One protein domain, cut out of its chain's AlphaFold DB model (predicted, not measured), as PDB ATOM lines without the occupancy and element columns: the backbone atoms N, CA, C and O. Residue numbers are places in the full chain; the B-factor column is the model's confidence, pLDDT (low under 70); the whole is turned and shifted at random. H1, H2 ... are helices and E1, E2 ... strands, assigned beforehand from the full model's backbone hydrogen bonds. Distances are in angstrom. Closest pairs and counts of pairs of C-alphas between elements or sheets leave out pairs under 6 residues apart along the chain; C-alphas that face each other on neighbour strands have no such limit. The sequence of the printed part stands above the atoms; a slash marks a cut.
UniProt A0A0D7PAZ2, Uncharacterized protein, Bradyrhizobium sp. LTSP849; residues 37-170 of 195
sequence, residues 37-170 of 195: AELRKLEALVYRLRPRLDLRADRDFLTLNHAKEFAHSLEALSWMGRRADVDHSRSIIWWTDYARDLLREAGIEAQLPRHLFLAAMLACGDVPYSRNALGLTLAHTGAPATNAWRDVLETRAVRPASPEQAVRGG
ATOM      1  N   ALA A  37      55.114  40.193-160.756       90.62
ATOM      2  CA  ALA A  37      55.309  38.741-160.749       90.62
ATOM      3  C   ALA A  37      56.068  38.230-161.988       90.62
ATOM      4  O   ALA A  37      56.834  37.277-161.878       90.62
ATOM      5  N   GLU A  38      55.867  38.853-163.147       93.62
ATOM      6  CA  GLU A  38      56.542  38.523-164.405       93.62
ATOM      7  C   GLU A  38      57.980  39.041-164.402       93.62
ATOM      8  O   GLU A  38      58.879  38.280-164.740       93.62
ATOM      9  N   LEU A  39      58.219  40.258-163.902       92.94
ATOM     10  CA  LEU A  39      59.565  40.806-163.696       92.94
ATOM     11  C   LEU A  39      60.441  39.871-162.858       92.94
ATOM     12  O   LEU A  39      61.538  39.519-163.276       92.94
ATOM     13  N   ARG A  40      59.926  39.391-161.717       90.06
ATOM     14  CA  ARG A  40      60.651  38.432-160.866       90.06
ATOM     15  C   ARG A  40      60.952  37.117-161.587       90.06
ATOM     16  O   ARG A  40      62.008  36.527-161.374       90.06
ATOM     17  N   LYS A  41      60.033  36.639-162.434       92.00
ATOM     18  CA  LYS A  41      60.248  35.425-163.237       92.00
ATOM     19  C   LYS A  41      61.304  35.644-164.319       92.00
ATOM     20  O   LYS A  41      62.149  34.773-164.489       92.00
ATOM     21  N   LEU A  42      61.259  36.778-165.017       93.19
ATOM     22  CA  LEU A  42      62.237  37.163-166.036       93.19
ATOM     23  C   LEU A  42      63.638  37.252-165.436       93.19
ATOM     24  O   LEU A  42      64.554  36.597-165.918       93.19
ATOM     25  N   GLU A  43      63.780  37.993-164.342       91.50
ATOM     26  CA  GLU A  43      65.039  38.146-163.615       91.50
ATOM     27  C   GLU A  43      65.613  36.782-163.190       91.50
ATOM     28  O   GLU A  43      66.748  36.438-163.526       91.50
ATOM     29  N   ALA A  44      64.810  35.956-162.509       90.06
ATOM     30  CA  ALA A  44      65.238  34.630-162.069       90.06
ATOM     31  C   ALA A  44      65.628  33.715-163.241       90.06
ATOM     32  O   ALA A  44      66.585  32.943-163.146       90.06
ATOM     33  N   LEU A  45      64.898  33.795-164.355       91.56
ATOM     34  CA  LEU A  45      65.191  33.040-165.567       91.56
ATOM     35  C   LEU A  45      66.518  33.481-166.183       91.56
ATOM     36  O   LEU A  45      67.331  32.619-166.516       91.56
ATOM     37  N   VAL A  46      66.758  34.789-166.301       91.06
ATOM     38  CA  VAL A  46      68.006  35.322-166.857       91.06
ATOM     39  C   VAL A  46      69.196  34.879-166.018       91.06
ATOM     40  O   VAL A  46      70.156  34.360-166.582       91.06
ATOM     41  N   TYR A  47      69.125  34.972-164.688       89.12
ATOM     42  CA  TYR A  47      70.217  34.504-163.830       89.12
ATOM     43  C   TYR A  47      70.426  33.000-163.887       89.12
ATOM     44  O   TYR A  47      71.567  32.543-163.897       89.12
ATOM     45  N   ARG A  48      69.357  32.214-164.019       87.69
ATOM     46  CA  ARG A  48      69.494  30.772-164.243       87.69
ATOM     47  C   ARG A  48      70.215  30.469-165.561       87.69
ATOM     48  O   ARG A  48      71.028  29.555-165.606       87.69
ATOM     49  N   LEU A  49      69.917  31.209-166.632       84.38
ATOM     50  CA  LEU A  49      70.539  31.015-167.948       84.38
ATOM     51  C   LEU A  49      71.940  31.632-168.052       84.38
ATOM     52  O   LEU A  49      72.746  31.202-168.881       84.38
ATOM     53  N   ARG A  50      72.232  32.661-167.254       86.25
ATOM     54  CA  ARG A  50      73.505  33.389-167.221       86.25
ATOM     55  C   ARG A  50      73.933  33.657-165.772       86.25
ATOM     56  O   ARG A  50      73.928  34.812-165.344       86.25
ATOM     57  N   PRO A  51      74.394  32.630-165.033       84.25
ATOM     58  CA  PRO A  51      74.749  32.775-163.618       84.25
ATOM     59  C   PRO A  51      75.846  33.811-163.348       84.25
ATOM     60  O   PRO A  51      75.883  34.406-162.285       84.25
ATOM     61  N   ARG A  52      76.717  34.091-164.327       82.12
ATOM     62  CA  ARG A  52      77.766  35.123-164.213       82.12
ATOM     63  C   ARG A  52      77.235  36.556-164.089       82.12
ATOM     64  O   ARG A  52      78.000  37.435-163.710       82.12
ATOM     65  N   LEU A  53      75.974  36.804-164.445       82.56
ATOM     66  CA  LEU A  53      75.322  38.098-164.212       82.56
ATOM     67  C   LEU A  53      74.742  38.206-162.798       82.56
ATOM     68  O   LEU A  53      74.419  39.308-162.363       82.56
ATOM     69  N   ASP A  54      74.606  37.081-162.092       81.56
ATOM     70  CA  ASP A  54      74.085  37.035-160.735       81.56
ATOM     71  C   ASP A  54      75.185  37.385-159.728       81.56
ATOM     72  O   ASP A  54      75.891  36.522-159.203       81.56
ATOM     73  N   LEU A  55      75.335  38.681-159.465       73.81
ATOM     74  CA  LEU A  55      76.293  39.187-158.482       73.81
ATOM     75  C   LEU A  55      75.752  39.139-157.042       73.81
ATOM     76  O   LEU A  55      76.436  39.571-156.123       73.81
ATOM     77  N   ARG A  56      74.552  38.579-156.806       69.62
ATOM     78  CA  ARG A  56      73.941  38.492-155.462       69.62
ATOM     79  C   ARG A  56      74.681  37.542-154.518       69.62
ATOM     80  O   ARG A  56      74.444  37.574-153.314       69.62
ATOM     81  N   ALA A  57      75.537  36.673-155.058       56.88
ATOM     82  CA  ALA A  57      76.413  35.816-154.262       56.88
ATOM     83  C   ALA A  57      77.486  36.619-153.506       56.88
ATOM     84  O   ALA A  57      78.017  36.128-152.507       56.88
ATOM     85  N   ASP A  58      77.767  37.847-153.949       57.44
ATOM     86  CA  ASP A  58      78.599  38.800-153.229       57.44
ATOM     87  C   ASP A  58      77.731  39.487-152.159       57.44
ATOM     88  O   ASP A  58      76.801  40.242-152.462       57.44
ATOM     89  N   ARG A  59      77.947  39.116-150.891       47.34
ATOM     90  CA  ARG A  59      77.011  39.343-149.768       47.34
ATOM     91  C   ARG A  59      76.720  40.818-149.454       47.34
ATOM     92  O   ARG A  59      75.768  41.083-148.723       47.34
ATOM     93  N   ASP A  60      77.455  41.750-150.051       52.25
ATOM     94  CA  ASP A  60      77.317  43.190-149.824       52.25
ATOM     95  C   ASP A  60      76.319  43.883-150.781       52.25
ATOM     96  O   ASP A  60      75.984  45.051-150.587       52.25
ATOM     97  N   PHE A  61      75.790  43.180-151.795       52.44
ATOM     98  CA  PHE A  61      74.977  43.786-152.869       52.44
ATOM     99  C   PHE A  61      73.451  43.620-152.743       52.44
ATOM    100  O   PHE A  61      72.690  44.128-153.572       52.44
ATOM    101  N   LEU A  62      72.965  42.924-151.712       51.69
ATOM    102  CA  LEU A  62      71.539  42.632-151.541       51.69
ATOM    103  C   LEU A  62      70.795  43.796-150.881       51.69
ATOM    104  O   LEU A  62      70.441  43.758-149.705       51.69
ATOM    105  N   THR A  63      70.508  44.833-151.665       54.66
ATOM    106  CA  THR A  63      69.571  45.886-151.259       54.66
ATOM    107  C   THR A  63      68.238  45.749-151.987       54.66
ATOM    108  O   THR A  63      68.166  45.308-153.135       54.66
ATOM    109  N   LEU A  64      67.169  46.187-151.312       58.00
ATOM    110  CA  LEU A  64      65.804  46.394-151.828       58.00
ATOM    111  C   LEU A  64      65.750  47.076-153.212       58.00
ATOM    112  O   LEU A  64      64.752  46.963-153.921       58.00
ATOM    113  N   ASN A  65      66.831  47.745-153.615       76.56
ATOM    114  CA  ASN A  65      66.958  48.419-154.896       76.56
ATOM    115  C   ASN A  65      67.173  47.466-156.079       76.56
ATOM    116  O   ASN A  65      66.883  47.864-157.194       76.56
ATOM    117  N   HIS A  66      67.605  46.215-155.896       83.81
ATOM    118  CA  HIS A  66      67.941  45.338-157.029       83.81
ATOM    119  C   HIS A  66      66.764  45.101-157.992       83.81
ATOM    120  O   HIS A  66      66.876  45.340-159.192       83.81
ATOM    121  N   ALA A  67      65.600  44.710-157.462       86.06
ATOM    122  CA  ALA A  67      64.397  44.506-158.272       86.06
ATOM    123  C   ALA A  67      63.901  45.816-158.911       86.06
ATOM    124  O   ALA A  67      63.393  45.807-160.031       86.06
ATOM    125  N   LYS A  68      64.073  46.942-158.205       90.38
ATOM    126  CA  LYS A  68      63.729  48.280-158.696       90.38
ATOM    127  C   LYS A  68      64.630  48.685-159.867       90.38
ATOM    128  O   LYS A  68      64.127  49.073-160.910       90.38
ATOM    129  N   GLU A  69      65.941  48.532-159.728       91.94
ATOM    130  CA  GLU A  69      66.923  48.864-160.763       91.94
ATOM    131  C   GLU A  69      66.826  47.926-161.976       91.94
ATOM    132  O   GLU A  69      67.026  48.361-163.110       91.94
ATOM    133  N   PHE A  70      66.458  46.655-161.775       93.75
ATOM    134  CA  PHE A  70      66.118  45.751-162.877       93.75
ATOM    135  C   PHE A  70      64.879  46.240-163.639       93.75
ATOM    136  O   PHE A  70      64.894  46.297-164.868       93.75
ATOM    137  N   ALA A  71      63.821  46.640-162.923       94.88
ATOM    138  CA  ALA A  71      62.615  47.191-163.536       94.88
ATOM    139  C   ALA A  71      62.903  48.499-164.292       94.88
ATOM    140  O   ALA A  71      62.517  48.613-165.451       94.88
ATOM    141  N   HIS A  72      63.651  49.428-163.693       95.81
ATOM    142  CA  HIS A  72      64.077  50.670-164.346       95.81
ATOM    143  C   HIS A  72      64.946  50.410-165.582       95.81
ATOM    144  O   HIS A  72      64.814  51.094-166.593       95.81
ATOM    145  N   SER A  73      65.816  49.394-165.536       96.88
ATOM    146  CA  SER A  73      66.605  48.996-166.707       96.88
ATOM    147  C   SER A  73      65.699  48.539-167.851       96.88
ATOM    148  O   SER A  73      65.906  48.931-168.997       96.88
ATOM    149  N   LEU A  74      64.680  47.730-167.546       95.88
ATOM    150  CA  LEU A  74      63.712  47.252-168.534       95.88
ATOM    151  C   LEU A  74      62.828  48.389-169.068       95.88
ATOM    152  O   LEU A  74      62.500  48.405-170.252       95.88
ATOM    153  N   GLU A  75      62.484  49.353-168.217       96.31
ATOM    154  CA  GLU A  75      61.753  50.566-168.585       96.31
ATOM    155  C   GLU A  75      62.556  51.431-169.553       96.31
ATOM    156  O   GLU A  75      62.079  51.693-170.656       96.31
ATOM    157  N   ALA A  76      63.807  51.756-169.231       96.69
ATOM    158  CA  ALA A  76      64.674  52.496-170.141       96.69
ATOM    159  C   ALA A  76      64.851  51.763-171.482       96.69
ATOM    160  O   ALA A  76      64.723  52.358-172.553       96.69
ATOM    161  N   LEU A  77      65.065  50.443-171.446       96.88
ATOM    162  CA  LEU A  77      65.164  49.616-172.652       96.88
ATOM    163  C   LEU A  77      63.870  49.608-173.476       96.88
ATOM    164  O   LEU A  77      63.943  49.422-174.692       96.88
ATOM    165  N   SER A  78      62.701  49.804-172.864       95.94
ATOM    166  CA  SER A  78      61.431  49.900-173.593       95.94
ATOM    167  C   SER A  78      61.323  51.175-174.436       95.94
ATOM    168  O   SER A  78      60.595  51.187-175.423       95.94
ATOM    169  N   TRP A  79      62.080  52.222-174.099       95.62
ATOM    170  CA  TRP A  79      62.090  53.503-174.821       95.62
ATOM    171  C   TRP A  79      63.148  53.557-175.924       95.62
ATOM    172  O   TRP A  79      63.040  54.331-176.876       95.62
ATOM    173  N   MET A  80      64.187  52.731-175.808       96.12
ATOM    174  CA  MET A  80      65.279  52.664-176.772       96.12
ATOM    175  C   MET A  80      64.867  51.913-178.038       96.12
ATOM    176  O   MET A  80      64.087  50.961-177.997       96.12
ATOM    177  N   GLY A  81      65.448  52.286-179.174       94.94
ATOM    178  CA  GLY A  81      65.250  51.556-180.418       94.94
ATOM    179  C   GLY A  81      66.105  50.297-180.526       94.94
ATOM    180  O   GLY A  81      67.129  50.147-179.854       94.94
ATOM    181  N   ARG A  82      65.704  49.390-181.413       95.38
ATOM    182  CA  ARG A  82      66.420  48.163-181.775       95.38
ATOM    183  C   ARG A  82      67.055  48.309-183.155       95.38
ATOM    184  O   ARG A  82      66.458  48.864-184.080       95.38
ATOM    185  N   ARG A  83      68.266  47.778-183.302       93.62
ATOM    186  CA  ARG A  83      68.953  47.585-184.589       93.62
ATOM    187  C   ARG A  83      68.912  46.104-184.956       93.62
ATOM    188  O   ARG A  83      68.807  45.269-184.067       93.62
ATOM    189  N   ALA A  84      69.002  45.776-186.245       89.44
ATOM    190  CA  ALA A  84      69.175  44.384-186.676       89.44
ATOM    191  C   ALA A  84      70.581  43.864-186.323       89.44
ATOM    192  O   ALA A  84      70.723  42.743-185.835       89.44
ATOM    193  N   ASP A  85      71.586  44.728-186.495       89.88
ATOM    194  CA  ASP A  85      72.990  44.464-186.181       89.88
ATOM    195  C   ASP A  85      73.404  45.068-184.835       89.88
ATOM    196  O   ASP A  85      72.785  46.006-184.324       89.88
ATOM    197  N   VAL A  86      74.498  44.558-184.274       91.69
ATOM    198  CA  VAL A  86      75.092  45.078-183.037       91.69
ATOM    199  C   VAL A  86      75.863  46.383-183.280       91.69
ATOM    200  O   VAL A  86      76.577  46.532-184.270       91.69
ATOM    201  N   ASP A  87      75.744  47.338-182.359       90.19
ATOM    202  CA  ASP A  87      76.494  48.593-182.395       90.19
ATOM    203  C   ASP A  87      77.846  48.445-181.689       90.19
ATOM    204  O   ASP A  87      77.928  48.451-180.461       90.19
ATOM    205  N   HIS A  88      78.914  48.333-182.476       90.94
ATOM    206  CA  HIS A  88      80.287  48.260-181.971       90.94
ATOM    207  C   HIS A  88      80.896  49.624-181.623       90.94
ATOM    208  O   HIS A  88      81.977  49.668-181.040       90.94
ATOM    209  N   SER A  89      80.239  50.732-181.978       93.69
ATOM    210  CA  SER A  89      80.760  52.081-181.722       93.69
ATOM    211  C   SER A  89      80.522  52.557-180.288       93.69
ATOM    212  O   SER A  89      81.165  53.504-179.837       93.69
ATOM    213  N   ARG A  90      79.613  51.899-179.556       92.44
ATOM    214  CA  ARG A  90      79.198  52.279-178.203       92.44
ATOM    215  C   ARG A  90      79.410  51.136-177.226       92.44
ATOM    216  O   ARG A  90      78.982  50.007-177.457       92.44
ATOM    217  N   SER A  91      80.045  51.453-176.105       92.00
ATOM    218  CA  SER A  91      80.228  50.510-175.006       92.00
ATOM    219  C   SER A  91      78.944  50.356-174.187       92.00
ATOM    220  O   SER A  91      78.040  51.190-174.233       92.00
ATOM    221  N   ILE A  92      78.892  49.308-173.362       91.88
ATOM    222  CA  ILE A  92      77.821  49.130-172.373       91.88
ATOM    223  C   ILE A  92      77.696  50.329-171.421       91.88
ATOM    224  O   ILE A  92      76.584  50.683-171.052       91.88
ATOM    225  N   ILE A  93      78.816  50.965-171.057       93.31
ATOM    226  CA  ILE A  93      78.829  52.137-170.167       93.31
ATOM    227  C   ILE A  93      78.054  53.276-170.824       93.31
ATOM    228  O   ILE A  93      77.135  53.816-170.221       93.31
ATOM    229  N   TRP A  94      78.355  53.551-172.094       95.44
ATOM    230  CA  TRP A  94      77.652  54.575-172.856       95.44
ATOM    231  C   TRP A  94      76.140  54.314-172.887       95.44
ATOM    232  O   TRP A  94      75.351  55.219-172.636       95.44
ATOM    233  N   TRP A  95      75.722  53.065-173.131       96.12
ATOM    234  CA  TRP A  95      74.300  52.706-173.150       96.12
ATOM    235  C   TRP A  95      73.623  52.864-171.787       96.12
ATOM    236  O   TRP A  95      72.490  53.335-171.733       96.12
ATOM    237  N   THR A  96      74.302  52.513-170.692       95.62
ATOM    238  CA  THR A  96      73.767  52.718-169.338       95.62
ATOM    239  C   THR A  96      73.693  54.189-168.943       95.62
ATOM    240  O   THR A  96      72.789  54.566-168.204       95.62
ATOM    241  N   ASP A  97      74.616  55.026-169.422       96.19
ATOM    242  CA  ASP A  97      74.599  56.475-169.188       96.19
ATOM    243  C   ASP A  97      73.420  57.101-169.931       96.19
ATOM    244  O   ASP A  97      72.588  57.770-169.325       96.19
ATOM    245  N   TYR A  98      73.275  56.760-171.212       96.69
ATOM    246  CA  TYR A  98      72.148  57.195-172.029       96.69
ATOM    247  C   TYR A  98      70.796  56.763-171.439       96.69
ATOM    248  O   TYR A  98      69.872  57.562-171.345       96.69
ATOM    249  N   ALA A  99      70.678  55.516-170.979       96.81
ATOM    250  CA  ALA A  99      69.464  55.019-170.333       96.81
ATOM    251  C   ALA A  99      69.119  55.777-169.036       96.81
ATOM    252  O   ALA A  99      67.945  56.021-168.762       96.81
ATOM    253  N   ARG A 100      70.129  56.176-168.251       96.69
ATOM    254  CA  ARG A 100      69.931  57.020-167.063       96.69
ATOM    255  C   ARG A 100      69.462  58.419-167.430       96.69
ATOM    256  O   ARG A 100      68.568  58.933-166.765       96.69
ATOM    257  N   ASP A 101      70.022  59.012-168.482       95.88
ATOM    258  CA  ASP A 101      69.583  60.320-168.969       95.88
ATOM    259  C   ASP A 101      68.108  60.283-169.396       95.88
ATOM    260  O   ASP A 101      67.347  61.156-168.982       95.88
ATOM    261  N   LEU A 102      67.674  59.228-170.100       95.06
ATOM    262  CA  LEU A 102      66.265  59.046-170.466       95.06
ATOM    263  C   LEU A 102      65.347  58.947-169.235       95.06
ATOM    264  O   LEU A 102      64.305  59.598-169.184       95.06
ATOM    265  N   LEU A 103      65.717  58.140-168.232       95.25
ATOM    266  CA  LEU A 103      64.935  58.010-166.993       95.25
ATOM    267  C   LEU A 103      64.854  59.340-166.244       95.25
ATOM    268  O   LEU A 103      63.776  59.722-165.792       95.25
ATOM    269  N   ARG A 104      65.962  60.085-166.179       95.50
ATOM    270  CA  ARG A 104      65.999  61.411-165.554       95.50
ATOM    271  C   ARG A 104      65.096  62.409-166.279       95.50
ATOM    272  O   ARG A 104      64.392  63.164-165.615       95.50
ATOM    273  N   GLU A 105      65.070  62.402-167.612       93.38
ATOM    274  CA  GLU A 105      64.144  63.224-168.412       93.38
ATOM    275  C   GLU A 105      62.671  62.897-168.121       93.38
ATOM    276  O   GLU A 105      61.822  63.786-168.148       93.38
ATOM    277  N   ALA A 106      62.373  61.643-167.769       91.69
ATOM    278  CA  ALA A 106      61.054  61.202-167.318       91.69
ATOM    279  C   ALA A 106      60.790  61.434-165.811       91.69
ATOM    280  O   ALA A 106      59.735  61.049-165.305       91.69
ATOM    281  N   GLY A 107      61.722  62.051-165.073       94.81
ATOM    282  CA  GLY A 107      61.606  62.295-163.631       94.81
ATOM    283  C   GLY A 107      61.860  61.064-162.750       94.81
ATOM    284  O   GLY A 107      61.452  61.046-161.587       94.81
ATOM    285  N   ILE A 108      62.515  60.030-163.286       93.81
ATOM    286  CA  ILE A 108      62.838  58.781-162.590       93.81
ATOM    287  C   ILE A 108      64.329  58.758-162.240       93.81
ATOM    288  O   ILE A 108      65.196  58.630-163.101       93.81
ATOM    289  N   GLU A 109      64.637  58.810-160.945       93.25
ATOM    290  CA  GLU A 109      66.004  58.647-160.443       93.25
ATOM    291  C   GLU A 109      66.371  57.154-160.339       93.25
ATOM    292  O   GLU A 109      65.753  56.393-159.580       93.25
ATOM    293  N   ALA A 110      67.389  56.734-161.097       92.00
ATOM    294  CA  ALA A 110      67.856  55.348-161.192       92.00
ATOM    295  C   ALA A 110      69.387  55.263-161.320       92.00
ATOM    296  O   ALA A 110      70.023  56.121-161.931       92.00
ATOM    297  N   GLN A 111      69.987  54.203-160.774       89.50
ATOM    298  CA  GLN A 111      71.438  53.976-160.830       89.50
ATOM    299  C   GLN A 111      71.865  53.082-162.003       89.50
ATOM    300  O   GLN A 111      72.998  53.189-162.464       89.50
ATOM    301  N   LEU A 112      70.979  52.210-162.492       92.38
ATOM    302  CA  LEU A 112      71.204  51.264-163.595       92.38
ATOM    303  C   LEU A 112      72.579  50.554-163.577       92.38
ATOM    304  O   LEU A 112      73.401  50.739-164.482       92.38
ATOM    305  N   PRO A 113      72.856  49.688-162.581       90.44
ATOM    306  CA  PRO A 113      74.053  48.854-162.583       90.44
ATOM    307  C   PRO A 113      74.186  48.044-163.882       90.44
ATOM    308  O   PRO A 113      73.235  47.401-164.324       90.44
ATOM    309  N   ARG A 114      75.390  47.997-164.469       90.38
ATOM    310  CA  ARG A 114      75.631  47.341-165.775       90.38
ATOM    311  C   ARG A 114      75.133  45.897-165.855       90.38
ATOM    312  O   ARG A 114      74.613  45.490-166.888       90.38
ATOM    313  N   HIS A 115      75.302  45.119-164.787       88.94
ATOM    314  CA  HIS A 115      74.857  43.724-164.755       88.94
ATOM    315  C   HIS A 115      73.324  43.612-164.804       88.94
ATOM    316  O   HIS A 115      72.816  42.754-165.518       88.94
ATOM    317  N   LEU A 116      72.601  44.519-164.134       91.81
ATOM    318  CA  LEU A 116      71.138  44.601-164.191       91.81
ATOM    319  C   LEU A 116      70.651  45.073-165.552       91.81
ATOM    320  O   LEU A 116      69.701  44.509-166.082       91.81
ATOM    321  N   PHE A 117      71.341  46.046-166.146       94.75
ATOM    322  CA  PHE A 117      71.022  46.512-167.488       94.75
ATOM    323  C   PHE A 117      71.184  45.398-168.528       94.75
ATOM    324  O   PHE A 117      70.291  45.165-169.339       94.75
ATOM    325  N   LEU A 118      72.287  44.642-168.467       93.88
ATOM    326  CA  LEU A 118      72.500  43.470-169.321       93.88
ATOM    327  C   LEU A 118      71.476  42.363-169.047       93.88
ATOM    328  O   LEU A 118      70.989  41.735-169.987       93.88
ATOM    329  N   ALA A 119      71.125  42.125-167.782       93.62
ATOM    330  CA  ALA A 119      70.111  41.141-167.432       93.62
ATOM    331  C   ALA A 119      68.728  41.534-167.981       93.62
ATOM    332  O   ALA A 119      68.044  40.701-168.575       93.62
ATOM    333  N   ALA A 120      68.338  42.802-167.847       96.38
ATOM    334  CA  ALA A 120      67.101  43.338-168.403       96.38
ATOM    335  C   ALA A 120      67.104  43.282-169.938       96.38
ATOM    336  O   ALA A 120      66.111  42.879-170.537       96.38
ATOM    337  N   MET A 121      68.241  43.569-170.578       96.00
ATOM    338  CA  MET A 121      68.403  43.433-172.028       96.00
ATOM    339  C   MET A 121      68.162  41.992-172.493       96.00
ATOM    340  O   MET A 121      67.483  41.773-173.495       96.00
ATOM    341  N   LEU A 122      68.670  40.997-171.757       94.81
ATOM    342  CA  LEU A 122      68.422  39.586-172.071       94.81
ATOM    343  C   LEU A 122      66.948  39.229-171.867       94.81
ATOM    344  O   LEU A 122      66.387  38.475-172.661       94.81
ATOM    345  N   ALA A 123      66.321  39.788-170.828       95.75
ATOM    346  CA  ALA A 123      64.904  39.603-170.541       95.75
ATOM    347  C   ALA A 123      63.985  40.207-171.615       95.75
ATOM    348  O   ALA A 123      62.898  39.675-171.821       95.75
ATOM    349  N   CYS A 124      64.405  41.265-172.322       94.50
ATOM    350  CA  CYS A 124      63.639  41.830-173.437       94.50
ATOM    351  C   CYS A 124      63.447  40.830-174.587       94.50
ATOM    352  O   CYS A 124      62.426  40.881-175.264       94.50
ATOM    353  N   GLY A 125      64.411  39.934-174.826       92.75
ATOM    354  CA  GLY A 125      64.331  38.893-175.860       92.75
ATOM    355  C   GLY A 125      64.508  39.376-177.308       92.75
ATOM    356  O   GLY A 125      64.842  38.571-178.176       92.75
ATOM    357  N   ASP A 126      64.356  40.674-177.576       92.94
ATOM    358  CA  ASP A 126      64.392  41.253-178.925       92.94
ATOM    359  C   ASP A 126      65.691  41.992-179.282       92.94
ATOM    360  O   ASP A 126      65.941  42.253-180.458       92.94
ATOM    361  N   VAL A 127      66.560  42.270-178.309       93.44
ATOM    362  CA  VAL A 127      67.827  42.988-178.523       93.44
ATOM    363  C   VAL A 127      68.900  42.026-179.054       93.44
ATOM    364  O   VAL A 127      69.280  41.094-178.340       93.44
ATOM    365  N   PRO A 128      69.438  42.211-180.277       92.31
ATOM    366  CA  PRO A 128      70.661  41.518-180.670       92.31
ATOM    367  C   PRO A 128      71.810  41.980-179.779       92.31
ATOM    368  O   PRO A 128      71.891  43.145-179.413       92.31
ATOM    369  N   TYR A 129      72.738  41.101-179.450       90.81
ATOM    370  CA  TYR A 129      73.896  41.464-178.641       90.81
ATOM    371  C   TYR A 129      75.058  40.564-179.016       90.81
ATOM    372  O   TYR A 129      74.821  39.506-179.568       90.81
ATOM    373  N   SER A 130      76.286  40.976-178.717       86.75
ATOM    374  CA  SER A 130      77.497  40.152-178.770       86.75
ATOM    375  C   SER A 130      78.227  40.255-177.425       86.75
ATOM    376  O   SER A 130      77.682  40.797-176.464       86.75
ATOM    377  N   ARG A 131      79.472  39.768-177.325       77.88
ATOM    378  CA  ARG A 131      80.253  39.872-176.078       77.88
ATOM    379  C   ARG A 131      80.396  41.323-175.586       77.88
ATOM    380  O   ARG A 131      80.341  41.540-174.382       77.88
ATOM    381  N   ASN A 132      80.571  42.280-176.502       80.50
ATOM    382  CA  ASN A 132      80.950  43.662-176.170       80.50
ATOM    383  C   ASN A 132      80.056  44.736-176.816       80.50
ATOM    384  O   ASN A 132      80.349  45.920-176.675       80.50
ATOM    385  N   ALA A 133      79.012  44.348-177.548       88.19
ATOM    386  CA  ALA A 133      78.190  45.274-178.327       88.19
ATOM    387  C   ALA A 133      76.709  44.908-178.240       88.19
ATOM    388  O   ALA A 133      76.370  43.727-178.143       88.19
ATOM    389  N   LEU A 134      75.842  45.919-178.305       92.94
ATOM    390  CA  LEU A 134      74.390  45.781-178.211       92.94
ATOM    391  C   LEU A 134      73.729  46.321-179.480       92.94
ATOM    392  O   LEU A 134      74.134  47.351-180.006       92.94
ATOM    393  N   GLY A 135      72.688  45.654-179.958       94.62
ATOM    394  CA  GLY A 135      71.845  46.066-181.081       94.62
ATOM    395  C   GLY A 135      70.804  47.095-180.656       94.62
ATOM    396  O   GLY A 135      69.608  46.909-180.878       94.62
ATOM    397  N   LEU A 136      71.264  48.164-180.011       96.19
ATOM    398  CA  LEU A 136      70.448  49.283-179.555       96.19
ATOM    399  C   LEU A 136      70.680  50.511-180.440       96.19
ATOM    400  O   LEU A 136      71.728  50.671-181.070       96.19
ATOM    401  N   THR A 137      69.686  51.386-180.488       96.00
ATOM    402  CA  THR A 137      69.791  52.738-181.041       96.00
ATOM    403  C   THR A 137      69.066  53.723-180.125       96.00
ATOM    404  O   THR A 137      68.430  53.331-179.145       96.00
ATOM    405  N   LEU A 138      69.201  55.012-180.419       94.56
ATOM    406  CA  LEU A 138      68.567  56.091-179.668       94.56
ATOM    407  C   LEU A 138      67.040  55.922-179.625       94.56
ATOM    408  O   LEU A 138      66.448  55.307-180.518       94.56
ATOM    409  N   ALA A 139      66.406  56.492-178.603       90.00
ATOM    410  CA  ALA A 139      64.954  56.578-178.515       90.00
ATOM    411  C   ALA A 139      64.362  57.186-179.798       90.00
ATOM    412  O   ALA A 139      64.977  58.043-180.436       90.00
ATOM    413  N   HIS A 140      63.184  56.704-180.199       84.44
ATOM    414  CA  HIS A 140      62.481  57.113-181.427       84.44
ATOM    415  C   HIS A 140      63.219  56.834-182.753       84.44
ATOM    416  O   HIS A 140      62.792  57.307-183.806       84.44
ATOM    417  N   THR A 141      64.296  56.044-182.739       90.19
ATOM    418  CA  THR A 141      65.005  55.602-183.953       90.19
ATOM    419  C   THR A 141      64.997  54.076-184.058       90.19
ATOM    420  O   THR A 141      64.886  53.392-183.048       90.19
ATOM    421  N   GLY A 142      65.133  53.516-185.263       92.12
ATOM    422  CA  GLY A 142      65.152  52.057-185.461       92.12
ATOM    423  C   GLY A 142      63.811  51.370-185.183       92.12
ATOM    424  O   GLY A 142      62.755  51.998-185.237       92.12
ATOM    425  N   ALA A 143      63.850  50.057-184.931       92.62
ATOM    426  CA  ALA A 143      62.645  49.290-184.617       92.62
ATOM    427  C   ALA A 143      62.227  49.503-183.148       92.62
ATOM    428  O   ALA A 143      63.098  49.556-182.276       92.62
ATOM    429  N   PRO A 144      60.925  49.617-182.845       94.12
ATOM    430  CA  PRO A 144      60.459  49.792-181.473       94.12
ATOM    431  C   PRO A 144      60.719  48.546-180.616       94.12
ATOM    432  O   PRO A 144      60.825  47.431-181.130       94.12
ATOM    433  N   ALA A 145      60.786  48.735-179.297       93.69
ATOM    434  CA  ALA A 145      60.760  47.630-178.344       93.69
ATOM    435  C   ALA A 145      59.458  46.821-178.477       93.69
ATOM    436  O   ALA A 145      58.386  47.378-178.719       93.69
ATOM    437  N   THR A 146      59.548  45.508-178.286       94.25
ATOM    438  CA  THR A 146      58.425  44.579-178.455       94.25
ATOM    439  C   THR A 146      58.103  43.837-177.159       94.25
ATOM    440  O   THR A 146      58.839  43.887-176.175       94.25
ATOM    441  N   ASN A 147      57.002  43.083-177.167       94.69
ATOM    442  CA  ASN A 147      56.622  42.201-176.062       94.69
ATOM    443  C   ASN A 147      57.327  40.825-176.107       94.69
ATOM    444  O   ASN A 147      56.809  39.870-175.529       94.69
ATOM    445  N   ALA A 148      58.492  40.701-176.762       94.25
ATOM    446  CA  ALA A 148      59.250  39.442-176.883       94.25
ATOM    447  C   ALA A 148      59.715  38.860-175.532       94.25
ATOM    448  O   ALA A 148      60.008  37.670-175.419       94.25
ATOM    449  N   TRP A 149      59.698  39.660-174.464       95.31
ATOM    450  CA  TRP A 149      59.876  39.177-173.092       95.31
ATOM    451  C   TRP A 149      58.830  38.117-172.697       95.31
ATOM    452  O   TRP A 149      59.090  37.271-171.839       95.31
ATOM    453  N   ARG A 150      57.644  38.122-173.323       95.75
ATOM    454  CA  ARG A 150      56.624  37.082-173.120       95.75
ATOM    455  C   ARG A 150      57.104  35.737-173.652       95.75
ATOM    456  O   ARG A 150      56.994  34.742-172.941       95.75
ATOM    457  N   ASP A 151      57.727  35.734-174.826       92.50
ATOM    458  CA  ASP A 151      58.308  34.531-175.425       92.50
ATOM    459  C   ASP A 151      59.458  34.004-174.567       92.50
ATOM    460  O   ASP A 151      59.591  32.795-174.388       92.50
ATOM    461  N   VAL A 152      60.258  34.890-173.959       92.00
ATOM    462  CA  VAL A 152      61.290  34.500-172.980       92.00
ATOM    463  C   VAL A 152      60.669  33.737-171.807       92.00
ATOM    464  O   VAL A 152      61.178  32.684-171.414       92.00
ATOM    465  N   LEU A 153      59.550  34.221-171.256       92.31
ATOM    466  CA  LEU A 153      58.843  33.534-170.169       92.31
ATOM    467  C   LEU A 153      58.245  32.191-170.603       92.31
ATOM    468  O   LEU A 153      58.323  31.222-169.842       92.31
ATOM    469  N   GLU A 154      57.650  32.138-171.792       90.81
ATOM    470  CA  GLU A 154      56.994  30.946-172.329       90.81
ATOM    471  C   GLU A 154      58.009  29.854-172.682       90.81
ATOM    472  O   GLU A 154      57.941  28.732-172.175       90.81
ATOM    473  N   THR A 155      59.002  30.196-173.498       87.19
ATOM    474  CA  THR A 155      60.014  29.259-174.006       87.19
ATOM    475  C   THR A 155      61.086  28.923-172.975       87.19
ATOM    476  O   THR A 155      61.786  27.918-173.107       87.19
ATOM    477  N   ARG A 156      61.214  29.750-171.929       87.75
ATOM    478  CA  ARG A 156      62.296  29.689-170.941       87.75
ATOM    479  C   ARG A 156      63.687  29.862-171.561       87.75
ATOM    480  O   ARG A 156      64.661  29.330-171.022       87.75
ATOM    481  N   ALA A 157      63.762  30.605-172.662       82.94
ATOM    482  CA  ALA A 157      64.945  30.804-173.486       82.94
ATOM    483  C   ALA A 157      65.237  32.296-173.678       82.94
ATOM    484  O   ALA A 157      64.323  33.112-173.705       82.94
ATOM    485  N   VAL A 158      66.510  32.649-173.859       83.38
ATOM    486  CA  VAL A 158      66.917  33.987-174.317       83.38
ATOM    487  C   VAL A 158      67.585  33.866-175.681       83.38
ATOM    488  O   VAL A 158      68.201  32.839-175.980       83.38
ATOM    489  N   ARG A 159      67.477  34.918-176.497       79.62
ATOM    490  CA  ARG A 159      68.149  35.004-177.798       79.62
ATOM    491  C   ARG A 159      69.665  34.763-177.633       79.62
ATOM    492  O   ARG A 159      70.233  35.252-176.661       79.62
ATOM    493  N   PRO A 160      70.342  34.019-178.527       70.19
ATOM    494  CA  PRO A 160      71.798  33.849-178.480       70.19
ATOM    495  C   PRO A 160      72.554  35.115-178.933       70.19
ATOM    496  O   PRO A 160      72.037  35.899-179.726       70.19
ATOM    497  N   ALA A 161      73.804  35.289-178.472       60.44
ATOM    498  CA  ALA A 161      74.630  36.481-178.741       60.44
ATOM    499  C   ALA A 161      75.271  36.519-180.147       60.44
ATOM    500  O   ALA A 161      76.029  37.423-180.480       60.44
ATOM    501  N   SER A 162      75.084  35.488-180.964       56.84
ATOM    502  CA  SER A 162      75.400  35.504-182.394       56.84
ATOM    503  C   SER A 162      74.886  34.214-183.038       56.84
ATOM    504  O   SER A 162      74.729  33.205-182.339       56.84
ATOM    505  N   PRO A 163      74.680  34.196-184.368       51.34
ATOM    506  CA  PRO A 163      74.442  32.957-185.108       51.34
ATOM    507  C   PRO A 163      75.564  31.928-184.889       51.34
ATOM    508  O   PRO A 163      75.290  30.747-184.722       51.34
ATOM    509  N   GLU A 164      76.825  32.362-184.783       45.25
ATOM    510  CA  GLU A 164      77.962  31.465-184.517       45.25
ATOM    511  C   GLU A 164      77.892  30.779-183.142       45.25
ATOM    512  O   GLU A 164      78.345  29.643-182.993       45.25
ATOM    513  N   GLN A 165      77.306  31.433-182.133       47.97
ATOM    514  CA  GLN A 165      77.047  30.809-180.833       47.97
ATOM    515  C   GLN A 165      75.858  29.840-180.870       47.97
ATOM    516  O   GLN A 165      75.875  28.865-180.123       47.97
ATOM    517  N   ALA A 166      74.866  30.062-181.741       45.72
ATOM    518  CA  ALA A 166      73.798  29.090-181.988       45.72
ATOM    519  C   ALA A 166      74.357  27.809-182.641       45.72
ATOM    520  O   ALA A 166      74.063  26.705-182.192       45.72
ATOM    521  N   VAL A 167      75.268  27.964-183.612       43.12
ATOM    522  CA  VAL A 167      75.907  26.850-184.335       43.12
ATOM    523  C   VAL A 167      76.875  26.048-183.453       43.12
ATOM    524  O   VAL A 167      76.845  24.821-183.481       43.12
ATOM    525  N   ARG A 168      77.708  26.695-182.618       43.41
ATOM    526  CA  ARG A 168      78.615  25.972-181.692       43.41
ATOM    527  C   ARG A 168      77.894  25.227-180.569       43.41
ATOM    528  O   ARG A 168      78.480  24.315-179.998       43.41
ATOM    529  N   GLY A 169      76.660  25.614-180.254       43.34
ATOM    530  CA  GLY A 169      75.806  24.913-179.298       43.34
ATOM    531  C   GLY A 169      74.978  23.780-179.909       43.34
ATOM    532  O   GLY A 169      74.172  23.210-179.190       43.34
ATOM    533  N   GLY A 170      75.117  23.482-181.209       34.22
ATOM    534  CA  GLY A 170      74.295  22.465-181.877       34.22
ATOM    535  C   GLY A 170      72.802  22.817-181.935       34.22
ATOM    536  O   GLY A 170      71.964  21.921-181.944       34.22
TER     537      GLY A 170
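What this domain is: This is residues 37 to 170 of the 195 residues of an uncharacterized protein of Bradyrhizobium sp. LTSP849 (UniProt A0A0D7PAZ2). Five helices, crossed rather than side by side, make a compact body: H4 is its core, with H1, H2, H3 and H5 packed round it. A small two-stranded sheet of E1 and E2 lies at the edge of this body, and H6, near the end of the printed part, lies away from the other helices. The printed part has 134 residues with six named helices and two named strands, in the order H1, H2, E1, H3, H4, E2, H5, H6; the sheet's order is E1 - E2, antiparallel, and the class is mostly helix. The whole is compact, with a radius of gyration of the C-alphas of 14.3 A and spans of 41 by 35 by 25 A.

Where its parts are: H1, residues 37 to 49, begins at C-alpha 37 at (55.309, 38.741, -160.749) and is 18.5 A long. H2, residues 65 to 79, is the longest helix, 21.1 A. E1 follows at residues 81 to 87, 11.8 A, then H3 at residues 92 to 105, 20.0 A. H4 is residues 114 to 124, 15.3 A, beginning at C-alpha 114 at (75.631, 47.341, -165.775). E2 is residues 134 to 137, H5 residues 149 to 155, and H6 residues 163 to 168, ending at C-alpha 168 at (78.615, 25.972, -181.692).

How they stand to each other: H4 is the hub, touching four helices. It touches H2 at a steep tilt of 56 degrees, the same way, closest at the C-alphas of Ser 73 and Phe 117, 5.1 A. It touches residues 42 to 47 of H1, closest at the C-alphas of Leu 42 and Ala 123, 5.8 A. Residues 92 to 96 of H3 touch H4, about perpendicular at 79 degrees, closest at the C-alphas of Thr 96 and Arg 114, 6.7 A. H5 touches H4, closest at the C-alphas of Cys 124 and Trp 149, 4.6 A. H2 touches H3 about perpendicular at 86 degrees, residues 72 to 77 with residues 99 to 103, closest at the C-alphas of Ala 76 and Ala 99, 5.4 A. H1 touches H5, closest at the C-alphas of Leu 42 and Leu 153, 6.5 A. E1 and E2 are antiparallel neighbours, with N 83 and O 135 at 2.9 A and N 137 and O 81 at 2.9 A, within hydrogen-bond range. H6 is apart from H4 and H5. In H1 to H6 every O i to N i+4 pair is within hydrogen-bond range.

The domain as a whole: The C-alphas farthest apart are those of Gly 107 and Gly 170, 45.6 A. The printed part has no cut. The links H1 to H2 and E2 to H5 are long, and residues 57 to 64 stand free. Mean pLDDT of the printed part is 85.7; residues 56 to 64 and 161 to 170 are under 70.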